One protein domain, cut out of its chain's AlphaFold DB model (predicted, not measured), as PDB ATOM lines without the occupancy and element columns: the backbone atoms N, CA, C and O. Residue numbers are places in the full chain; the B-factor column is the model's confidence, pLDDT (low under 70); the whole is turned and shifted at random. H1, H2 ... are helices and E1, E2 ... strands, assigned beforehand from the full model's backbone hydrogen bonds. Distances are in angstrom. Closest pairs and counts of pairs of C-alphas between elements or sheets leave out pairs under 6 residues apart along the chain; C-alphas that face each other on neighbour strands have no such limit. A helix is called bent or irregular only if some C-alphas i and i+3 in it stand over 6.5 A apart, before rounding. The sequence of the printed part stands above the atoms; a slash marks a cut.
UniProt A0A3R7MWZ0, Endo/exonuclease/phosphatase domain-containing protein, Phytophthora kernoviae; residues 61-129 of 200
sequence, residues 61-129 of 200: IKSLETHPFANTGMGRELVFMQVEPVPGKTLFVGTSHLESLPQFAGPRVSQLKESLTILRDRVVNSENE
ATOM      1  N   ILE A  61     -28.972 -28.254  32.938       78.38
ATOM      2  CA  ILE A  61     -28.856 -26.945  32.282       78.38
ATOM      3  C   ILE A  61     -28.191 -25.956  33.248       78.38
ATOM      4  O   ILE A  61     -28.692 -25.733  34.345       78.38
ATOM      5  N   LYS A  62     -27.074 -25.341  32.839       84.38
ATOM      6  CA  LYS A  62     -26.435 -24.253  33.604       84.38
ATOM      7  C   LYS A  62     -27.189 -22.943  33.443       84.38
ATOM      8  O   LYS A  62     -27.426 -22.226  34.410       84.38
ATOM      9  N   SER A  63     -27.533 -22.626  32.204       88.06
ATOM     10  CA  SER A  63     -28.312 -21.449  31.850       88.06
ATOM     11  C   SER A  63     -29.090 -21.707  30.569       88.06
ATOM     12  O   SER A  63     -28.675 -22.500  29.717       88.06
ATOM     13  N   LEU A  64     -30.240 -21.047  30.469       91.00
ATOM     14  CA  LEU A  64     -31.138 -21.087  29.328       91.00
ATOM     15  C   LEU A  64     -31.491 -19.650  28.963       91.00
ATOM     16  O   LEU A  64     -31.891 -18.866  29.823       91.00
ATOM     17  N   GLU A  65     -31.357 -19.324  27.690       93.31
ATOM     18  CA  GLU A  65     -31.709 -18.034  27.130       93.31
ATOM     19  C   GLU A  65     -32.560 -18.233  25.885       93.31
ATOM     20  O   GLU A  65     -32.499 -19.262  25.206       93.31
ATOM     21  N   THR A  66     -33.369 -17.234  25.574       95.38
ATOM     22  CA  THR A  66     -34.250 -17.264  24.415       95.38
ATOM     23  C   THR A  66     -34.156 -15.932  23.700       95.38
ATOM     24  O   THR A  66     -34.258 -14.879  24.326       95.38
ATOM     25  N   HIS A  67     -33.935 -16.000  22.393       96.69
ATOM     26  CA  HIS A  67     -33.722 -14.857  21.515       96.69
ATOM     27  C   HIS A  67     -34.784 -14.901  20.408       96.69
ATOM     28  O   HIS A  67     -34.612 -15.629  19.427       96.69
ATOM     29  N   PRO A  68     -35.920 -14.198  20.576       97.56
ATOM     30  CA  PRO A  68     -36.974 -14.149  19.566       97.56
ATOM     31  C   PRO A  68     -36.488 -13.453  18.295       97.56
ATOM     32  O   PRO A  68     -35.888 -12.381  18.370       97.56
ATOM     33  N   PHE A  69     -36.797 -14.007  17.122       98.25
ATOM     34  CA  PHE A  69     -36.447 -13.349  15.866       98.25
ATOM     35  C   PHE A  69     -37.432 -12.229  15.556       98.25
ATOM     36  O   PHE A  69     -38.633 -12.457  15.426       98.25
ATOM     37  N   ALA A  70     -36.928 -11.013  15.357       97.38
ATOM     38  CA  ALA A  70     -37.777  -9.851  15.090       97.38
ATOM     39  C   ALA A  70     -38.583  -9.969  13.780       97.38
ATOM     40  O   ALA A  70     -39.650  -9.377  13.648       97.38
ATOM     41  N   ASN A  71     -38.076 -10.728  12.804       96.19
ATOM     42  CA  ASN A  71     -38.661 -10.865  11.470       96.19
ATOM     43  C   ASN A  71     -39.536 -12.121  11.300       96.19
ATOM     44  O   ASN A  71     -39.664 -12.621  10.181       96.19
ATOM     45  N   THR A  72     -40.112 -12.646  12.386       96.75
ATOM     46  CA  THR A  72     -40.950 -13.850  12.334       96.75
ATOM     47  C   THR A  72     -42.449 -13.553  12.278       96.75
ATOM     48  O   THR A  72     -42.957 -12.712  13.015       96.75
ATOM     49  N   GLY A  73     -43.176 -14.293  11.435       94.56
ATOM     50  CA  GLY A  73     -44.645 -14.339  11.454       94.56
ATOM     51  C   GLY A  73     -45.204 -15.520  12.255       94.56
ATOM     52  O   GLY A  73     -46.404 -15.583  12.510       94.56
ATOM     53  N   MET A  74     -44.342 -16.461  12.646       95.81
ATOM     54  CA  MET A  74     -44.708 -17.748  13.246       95.81
ATOM     55  C   MET A  74     -44.174 -17.918  14.680       95.81
ATOM     56  O   MET A  74     -44.160 -19.034  15.193       95.81
ATOM     57  N   GLY A  75     -43.700 -16.838  15.313       95.56
ATOM     58  CA  GLY A  75     -43.171 -16.862  16.682       95.56
ATOM     59  C   GLY A  75     -41.849 -17.623  16.820       95.56
ATOM     60  O   GLY A  75     -41.666 -18.355  17.786       95.56
ATOM     61  N   ARG A  76     -40.955 -17.526  15.826       97.56
ATOM     62  CA  ARG A  76     -39.675 -18.248  15.827       97.56
ATOM     63  C   ARG A  76     -38.648 -17.581  16.738       97.56
ATOM     64  O   ARG A  76     -38.564 -16.357  16.817       97.56
ATOM     65  N   GLU A  77     -37.824 -18.405  17.364       97.38
ATOM     66  CA  GLU A  77     -36.786 -17.978  18.298       97.38
ATOM     67  C   GLU A  77     -35.570 -18.906  18.232       97.38
ATOM     68  O   GLU A  77     -35.659 -20.058  17.786       97.38
ATOM     69  N   LEU A  78     -34.424 -18.403  18.681       97.56
ATOM     70  CA  LEU A  78     -33.270 -19.209  19.049       97.56
ATOM     71  C   LEU A  78     -33.331 -19.488  20.550       97.56
ATOM     72  O   LEU A  78     -33.288 -18.566  21.365       97.56
ATOM     73  N   VAL A  79     -33.358 -20.763  20.917       95.62
ATOM     74  CA  VAL A  79     -33.155 -21.208  22.293       95.62
ATOM     75  C   VAL A  79     -31.689 -21.575  22.457       95.62
ATOM     76  O   VAL A  79     -31.158 -22.420  21.733       95.62
ATOM     77  N   PHE A  80     -31.031 -20.931  23.410       93.62
ATOM     78  CA  PHE A  80     -29.623 -21.117  23.715       93.62
ATOM     79  C   PHE A  80     -29.471 -21.702  25.112       93.62
ATOM     80  O   PHE A  80     -30.074 -21.213  26.063       93.62
ATOM     81  N   MET A  81     -28.649 -22.734  25.252       92.00
ATOM     82  CA  MET A  81     -28.394 -23.380  26.532       92.00
ATOM     83  C   MET A  81     -26.909 -23.645  26.733       92.00
ATOM     84  O   MET A  81     -26.196 -24.072  25.823       92.00
ATOM     85  N   GLN A  82     -26.466 -23.428  27.965       92.06
ATOM     86  CA  GLN A  82     -25.167 -23.877  28.442       92.06
ATOM     87  C   GLN A  82     -25.360 -25.179  29.204       92.06
ATOM     88  O   GLN A  82     -26.178 -25.256  30.126       92.06
ATOM     89  N   VAL A  83     -24.598 -26.205  28.841       89.75
ATOM     90  CA  VAL A  83     -24.620 -27.501  29.522       89.75
ATOM     91  C   VAL A  83     -23.217 -27.941  29.887       89.75
ATOM     92  O   VAL A  83     -22.248 -27.599  29.218       89.75
ATOM     93  N   GLU A  84     -23.104 -28.728  30.950       87.38
ATOM     94  CA  GLU A  84     -21.846 -29.344  31.370       87.38
ATOM     95  C   GLU A  84     -21.987 -30.867  31.276       87.38
ATOM     96  O   GLU A  84     -22.328 -31.527  32.257       87.38
ATOM     97  N   PRO A  85     -21.797 -31.454  30.077       78.94
ATOM     98  CA  PRO A  85     -21.957 -32.893  29.889       78.94
ATOM     99  C   PRO A  85     -20.887 -33.707  30.635       78.94
ATOM    100  O   PRO A  85     -21.085 -34.896  30.877       78.94
ATOM    101  N   VAL A  86     -19.748 -33.092  30.968       80.19
ATOM    102  CA  VAL A  86     -18.646 -33.679  31.744       80.19
ATOM    103  C   VAL A  86     -18.112 -32.606  32.698       80.19
ATOM    104  O   VAL A  86     -17.981 -31.467  32.251       80.19
ATOM    105  N   PRO A  87     -17.746 -32.951  33.951       82.62
ATOM    106  CA  PRO A  87     -17.172 -32.000  34.896       82.62
ATOM    107  C   PRO A  87     -16.038 -31.155  34.296       82.62
ATOM    108  O   PRO A  87     -15.103 -31.700  33.705       82.62
ATOM    109  N   GLY A  88     -16.134 -29.837  34.440       84.12
ATOM    110  CA  GLY A  88     -15.185 -28.849  33.934       84.12
ATOM    111  C   GLY A  88     -15.247 -28.590  32.426       84.12
ATOM    112  O   GLY A  88     -14.414 -27.848  31.920       84.12
ATOM    113  N   LYS A  89     -16.193 -29.187  31.684       84.69
ATOM    114  CA  LYS A  89     -16.344 -28.966  30.237       84.69
ATOM    115  C   LYS A  89     -17.716 -28.405  29.908       84.69
ATOM    116  O   LYS A  89     -18.703 -29.138  29.904       84.69
ATOM    117  N   THR A  90     -17.758 -27.120  29.580       88.31
ATOM    118  CA  THR A  90     -18.974 -26.449  29.119       88.31
ATOM    119  C   THR A  90     -19.173 -26.678  27.623       88.31
ATOM    120  O   THR A  90     -18.229 -26.641  26.837       88.31
ATOM    121  N   LEU A  91     -20.417 -26.925  27.229       90.38
ATOM    122  CA  LEU A  91     -20.862 -26.964  25.847       90.38
ATOM    123  C   LEU A  91     -21.996 -25.955  25.669       90.38
ATOM    124  O   LEU A  91     -22.975 -25.959  26.420       90.38
ATOM    125  N   PHE A  92     -21.864 -25.126  24.643       92.38
ATOM    126  CA  PHE A  92     -22.895 -24.201  24.197       92.38
ATOM    127  C   PHE A  92     -23.748 -24.864  23.123       92.38
ATOM    128  O   PHE A  92     -23.223 -25.435  22.168       92.38
ATOM    129  N   VAL A  93     -25.067 -24.802  23.277       93.50
ATOM    130  CA  VAL A  93     -26.013 -25.430  22.354       93.50
ATOM    131  C   VAL A  93     -27.066 -24.409  21.957       93.50
ATOM    132  O   VAL A  93     -27.710 -23.812  22.814       93.50
ATOM    133  N   GLY A  94     -27.258 -24.235  20.653       94.81
ATOM    134  CA  GLY A  94     -28.385 -23.500  20.089       94.81
ATOM    135  C   GLY A  94     -29.350 -24.447  19.397       94.81
ATOM    136  O   GLY A  94     -28.928 -25.329  18.651       94.81
ATOM    137  N   THR A  95     -30.647 -24.257  19.605       95.38
ATOM    138  CA  THR A  95     -31.689 -24.896  18.801       95.38
ATOM    139  C   THR A  95     -32.711 -23.860  18.366       95.38
ATOM    140  O   THR A  95     -33.039 -22.936  19.105       95.38
ATOM    141  N   SER A  96     -33.194 -23.988  17.138       97.12
ATOM    142  CA  SER A  96     -34.198 -23.090  16.590       97.12
ATOM    143  C   SER A  96     -35.064 -23.824  15.577       97.12
ATOM    144  O   SER A  96     -34.616 -24.765  14.921       97.12
ATOM    145  N   HIS A  97     -36.306 -23.372  15.437       97.62
ATOM    146  CA  HIS A  97     -37.170 -23.740  14.329       97.62
ATOM    147  C   HIS A  97     -37.414 -22.486  13.485       97.62
ATOM    148  O   HIS A  97     -38.305 -21.701  13.796       97.62
ATOM    149  N   LEU A  98     -36.614 -22.298  12.435       97.75
ATOM    150  CA  LEU A  98     -36.658 -21.110  11.573       97.75
ATOM    151  C   LEU A  98     -37.979 -20.990  10.794       97.75
ATOM    152  O   LEU A  98     -38.783 -21.924  10.760       97.75
ATOM    153  N   GLU A  99     -38.192 -19.844  10.145       97.69
ATOM    154  CA  GLU A  99     -39.396 -19.559   9.361       97.69
ATOM    155  C   GLU A  99     -39.672 -20.663   8.324       97.69
ATOM    156  O   GLU A  99     -38.813 -21.021   7.504       97.69
ATOM    157  N   SER A 100     -40.881 -21.224   8.368       93.69
ATOM    158  CA  SER A 100     -41.272 -22.345   7.507       93.69
ATOM    159  C   SER A 100     -41.702 -21.875   6.118       93.69
ATOM    160  O   SER A 100     -41.944 -20.699   5.905       93.69
ATOM    161  N   LEU A 101     -41.859 -22.821   5.189       92.19
ATOM    162  CA  LEU A 101     -42.339 -22.631   3.813       92.19
ATOM    163  C   LEU A 101     -41.364 -21.893   2.856       92.19
ATOM    164  O   LEU A 101     -40.520 -21.096   3.286       92.19
ATOM    165  N   PRO A 102     -41.441 -22.156   1.534       92.75
ATOM    166  CA  PRO A 102     -40.504 -21.593   0.558       92.75
ATOM    167  C   PRO A 102     -40.532 -20.064   0.459       92.75
ATOM    168  O   PRO A 102     -39.477 -19.442   0.363       92.75
ATOM    169  N   GLN A 103     -41.711 -19.443   0.545       95.06
ATOM    170  CA  GLN A 103     -41.879 -17.993   0.398       95.06
ATOM    171  C   GLN A 103     -41.170 -17.173   1.487       95.06
ATOM    172  O   GLN A 103     -40.913 -15.990   1.295       95.06
ATOM    173  N   PHE A 104     -40.808 -17.801   2.609       96.38
ATOM    174  CA  PHE A 104     -40.084 -17.164   3.706       96.38
ATOM    175  C   PHE A 104     -38.581 -17.493   3.714       96.38
ATOM    176  O   PHE A 104     -37.922 -17.414   4.751       96.38
ATOM    177  N   ALA A 105     -38.007 -17.834   2.555       95.88
ATOM    178  CA  ALA A 105     -36.574 -18.104   2.424       95.88
ATOM    179  C   ALA A 105     -35.691 -16.939   2.908       95.88
ATOM    180  O   ALA A 105     -34.716 -17.176   3.614       95.88
ATOM    181  N   GLY A 106     -36.053 -15.690   2.592       97.38
ATOM    182  CA  GLY A 106     -35.317 -14.501   3.044       97.38
ATOM    183  C   GLY A 106     -35.232 -14.396   4.575       97.38
ATOM    184  O   GLY A 106     -34.121 -14.408   5.114       97.38
ATOM    185  N   PRO A 107     -36.375 -14.356   5.292       97.81
ATOM    186  CA  PRO A 107     -36.399 -14.414   6.752       97.81
ATOM    187  C   PRO A 107     -35.609 -15.593   7.323       97.81
ATOM    188  O   PRO A 107     -34.753 -15.378   8.175       97.81
ATOM    189  N   ARG A 108     -35.802 -16.810   6.796       97.38
ATOM    190  CA  ARG A 108     -35.097 -18.015   7.261       97.38
ATOM    191  C   ARG A 108     -33.574 -17.892   7.157       97.38
ATOM    192  O   ARG A 108     -32.873 -18.233   8.104       97.38
ATOM    193  N   VAL A 109     -33.052 -17.366   6.047       96.75
ATOM    194  CA  VAL A 109     -31.605 -17.125   5.886       96.75
ATOM    195  C   VAL A 109     -31.106 -16.078   6.882       96.75
ATOM    196  O   VAL A 109     -30.041 -16.252   7.471       96.75
ATOM    197  N   SER A 110     -31.866 -15.001   7.099       97.69
ATOM    198  CA  SER A 110     -31.513 -13.968   8.082       97.69
ATOM    199  C   SER A 110     -31.462 -14.533   9.506       97.69
ATOM    200  O   SER A 110     -30.495 -14.288  10.218       97.69
ATOM    201  N   GLN A 111     -32.459 -15.333   9.893       98.31
ATOM    202  CA  GLN A 111     -32.549 -15.973  11.210       98.31
ATOM    203  C   GLN A 111     -31.413 -16.985  11.434       98.31
ATOM    204  O   GLN A 111     -30.833 -17.042  12.519       98.31
ATOM    205  N   LEU A 112     -31.041 -17.752  10.401       97.12
ATOM    206  CA  LEU A 112     -29.886 -18.653  10.460       97.12
ATOM    207  C   LEU A 112     -28.583 -17.876  10.697       97.12
ATOM    208  O   LEU A 112     -27.805 -18.234  11.579       97.12
ATOM    209  N   LYS A 113     -28.355 -16.789   9.948       96.56
ATOM    210  CA  LYS A 113     -27.163 -15.937  10.106       96.56
ATOM    211  C   LYS A 113     -27.086 -15.301  11.493       96.56
ATOM    212  O   LYS A 113     -26.017 -15.286  12.103       96.56
ATOM    213  N   GLU A 114     -28.214 -14.800  11.990       97.25
ATOM    214  CA  GLU A 114     -28.331 -14.259  13.345       97.25
ATOM    215  C   GLU A 114     -27.981 -15.327  14.389       97.25
ATOM    216  O   GLU A 114     -27.140 -15.089  15.254       97.25
ATOM    217  N   SER A 115     -28.517 -16.541  14.234       97.12
ATOM    218  CA  SER A 115     -28.235 -17.664  15.134       97.12
ATOM    219  C   SER A 115     -26.752 -18.030  15.175       97.12
ATOM    220  O   SER A 115     -26.176 -18.168  16.253       97.12
ATOM    221  N   LEU A 116     -26.114 -18.152  14.008       95.50
ATOM    222  CA  LEU A 116     -24.685 -18.457  13.910       95.50
ATOM    223  C   LEU A 116     -23.823 -17.356  14.539       95.50
ATOM    224  O   LEU A 116     -22.831 -17.659  15.198       95.50
ATOM    225  N   THR A 117     -24.216 -16.093  14.374       95.00
ATOM    226  CA  THR A 117     -23.516 -14.947  14.969       95.00
ATOM    227  C   THR A 117     -23.586 -14.996  16.491       95.00
ATOM    228  O   THR A 117     -22.547 -14.977  17.145       95.00
ATOM    229  N   ILE A 118     -24.791 -15.151  17.053       94.25
ATOM    230  CA  ILE A 118     -24.997 -15.236  18.507       94.25
ATOM    231  C   ILE A 118     -24.189 -16.395  19.096       94.25
ATOM    232  O   ILE A 118     -23.501 -16.218  20.100       94.25
ATOM    233  N   LEU A 119     -24.241 -17.578  18.478       92.81
ATOM    234  CA  LEU A 119     -23.518 -18.738  18.990       92.81
ATOM    235  C   LEU A 119     -21.999 -18.563  18.917       92.81
ATOM    236  O   LEU A 119     -21.307 -18.881  19.884       92.81
ATOM    237  N   ARG A 120     -21.477 -18.046  17.801       92.56
ATOM    238  CA  ARG A 120     -20.045 -17.760  17.650       92.56
ATOM    239  C   ARG A 120     -19.572 -16.787  18.723       92.56
ATOM    240  O   ARG A 120     -18.567 -17.051  19.372       92.56
ATOM    241  N   ASP A 121     -20.299 -15.692  18.925       91.88
ATOM    242  CA  ASP A 121     -19.915 -14.662  19.890       91.88
ATOM    243  C   ASP A 121     -19.886 -15.227  21.318       91.88
ATOM    244  O   ASP A 121     -19.029 -14.854  22.113       91.88
ATOM    245  N   ARG A 122     -20.758 -16.193  21.639       89.12
ATOM    246  CA  ARG A 122     -20.734 -16.891  22.935       89.12
ATOM    247  C   ARG A 122     -19.511 -17.777  23.118       89.12
ATOM    248  O   ARG A 122     -18.919 -17.740  24.191       89.12
ATOM    249  N   VAL A 123     -19.130 -18.529  22.088       86.69
ATOM    250  CA  VAL A 123     -17.917 -19.359  22.126       86.69
ATOM    251  C   VAL A 123     -16.685 -18.470  22.305       86.69
ATOM    252  O   VAL A 123     -15.936 -18.658  23.258       86.69
ATOM    253  N   VAL A 124     -16.543 -17.431  21.479       87.69
ATOM    254  CA  VAL A 124     -15.390 -16.517  21.528       87.69
ATOM    255  C   VAL A 124     -15.307 -15.773  22.863       87.69
ATOM    256  O   VAL A 124     -14.232 -15.669  23.446       87.69
ATOM    257  N   ASN A 125     -16.425 -15.259  23.383       84.69
ATOM    258  CA  ASN A 125     -16.415 -14.555  24.666       84.69
ATOM    259  C   ASN A 125     -16.037 -15.480  25.830       84.69
ATOM    260  O   ASN A 125     -15.357 -15.024  26.741       84.69
ATOM    261  N   SER A 126     -16.420 -16.762  25.784       77.44
ATOM    262  CA  SER A 126     -16.029 -17.725  26.820       77.44
ATOM    263  C   SER A 126     -14.537 -18.073  26.790       77.44
ATOM    264  O   SER A 126     -13.920 -18.170  27.842       77.44
ATOM    265  N   GLU A 127     -13.931 -18.181  25.602       72.50
ATOM    266  CA  GLU A 127     -12.489 -18.438  25.468       72.50
ATOM    267  C   GLU A 127     -11.654 -17.268  26.013       72.50
ATOM    268  O   GLU A 127     -10.641 -17.478  26.673       72.50
ATOM    269  N   ASN A 128     -12.119 -16.029  25.813       64.44
ATOM    270  CA  ASN A 128     -11.461 -14.832  26.344       64.44
ATOM    271  C   ASN A 128     -11.614 -14.660  27.871       64.44
ATOM    272  O   ASN A 128     -10.873 -13.882  28.466       64.44
ATOM    273  N   GLU A 129     -12.580 -15.328  28.512       58.38
ATOM    274  CA  GLU A 129     -12.706 -15.340  29.979       58.38
ATOM    275  C   GLU A 129     -11.731 -16.336  30.630       58.38
ATOM    276  O   GLU A 129     -11.239 -16.074  31.730       58.38
TER     277      GLU A 129
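Overview. This is residues 61 to 129 of the 200 residues of the protein "Endo/exonuclease/phosphatase domain-containing protein" of Phytophthora kernoviae (UniProt A0A3R7MWZ0). A narrow, twisted three-stranded antiparallel sheet is covered over one face by one long helix, H1, which runs slantwise along the length of the sheet, leaving the other face bare. Two hairpins, E1 with E2 and E2 with E3, make the sheet, and the helix makes a second layer. The printed part has 69 residues, with three named strands and then one named helix along the chain, in the order E1 E2 E3 H1; the sheet's order is E1 - E2 - E3, and the class is mixed, helices and strands. It is a loose rod, with a radius of gyration of the C-alphas of 13.7 A and spans of 44 by 22 by 16 A.

Arrangement. The sheet is a meander, each strand the antiparallel neighbour of the one before: E1, residues 61 to 68, E2, residues 77 to 86, and E3, residues 89 to 96. It is twisted, its C-alphas lying up to 4.1 A off the best plane. The hairpin of E1 and E2 has its directions at 166 degrees, with N 65 and O 80 within hydrogen-bond range at 2.8 A. The hairpin of E2 and E3 has its directions at 157 degrees, with N 81 and O 93 at 2.8 A. H1, residues 102 to 129, is on the sheet at a height of 9.2 A, over E2 and E3. It runs slantwise to the strands, at 35 degrees to E2 on the local plane. The closest C-alphas of E3 and H1 are those of Gly 94 and Leu 119, 6.9 A apart. In H1, 22 of 24 O i to N i+4 pairs are within hydrogen-bond range.

Along the chain. E2 is 27.5 A long, E3 23.2 A and E1 19.8 A, beginning at C-alpha 61 (-28.856, -26.945, 32.282). H1 is 41.0 A long and ends at C-alpha 129 (-12.706, -15.340, 29.979). It is irregular, with C-alphas 103 and 106 being 7.9 A apart, and has a kink of 30 degrees near residue 109.

Size, cuts and confidence. The two C-alphas farthest apart, those of Pro 87 and Gln 103, are 44.7 A apart. The printed part has no cut and no long link. Mean pLDDT of the printed part is 91.6; residues 128 to 129 are under 70.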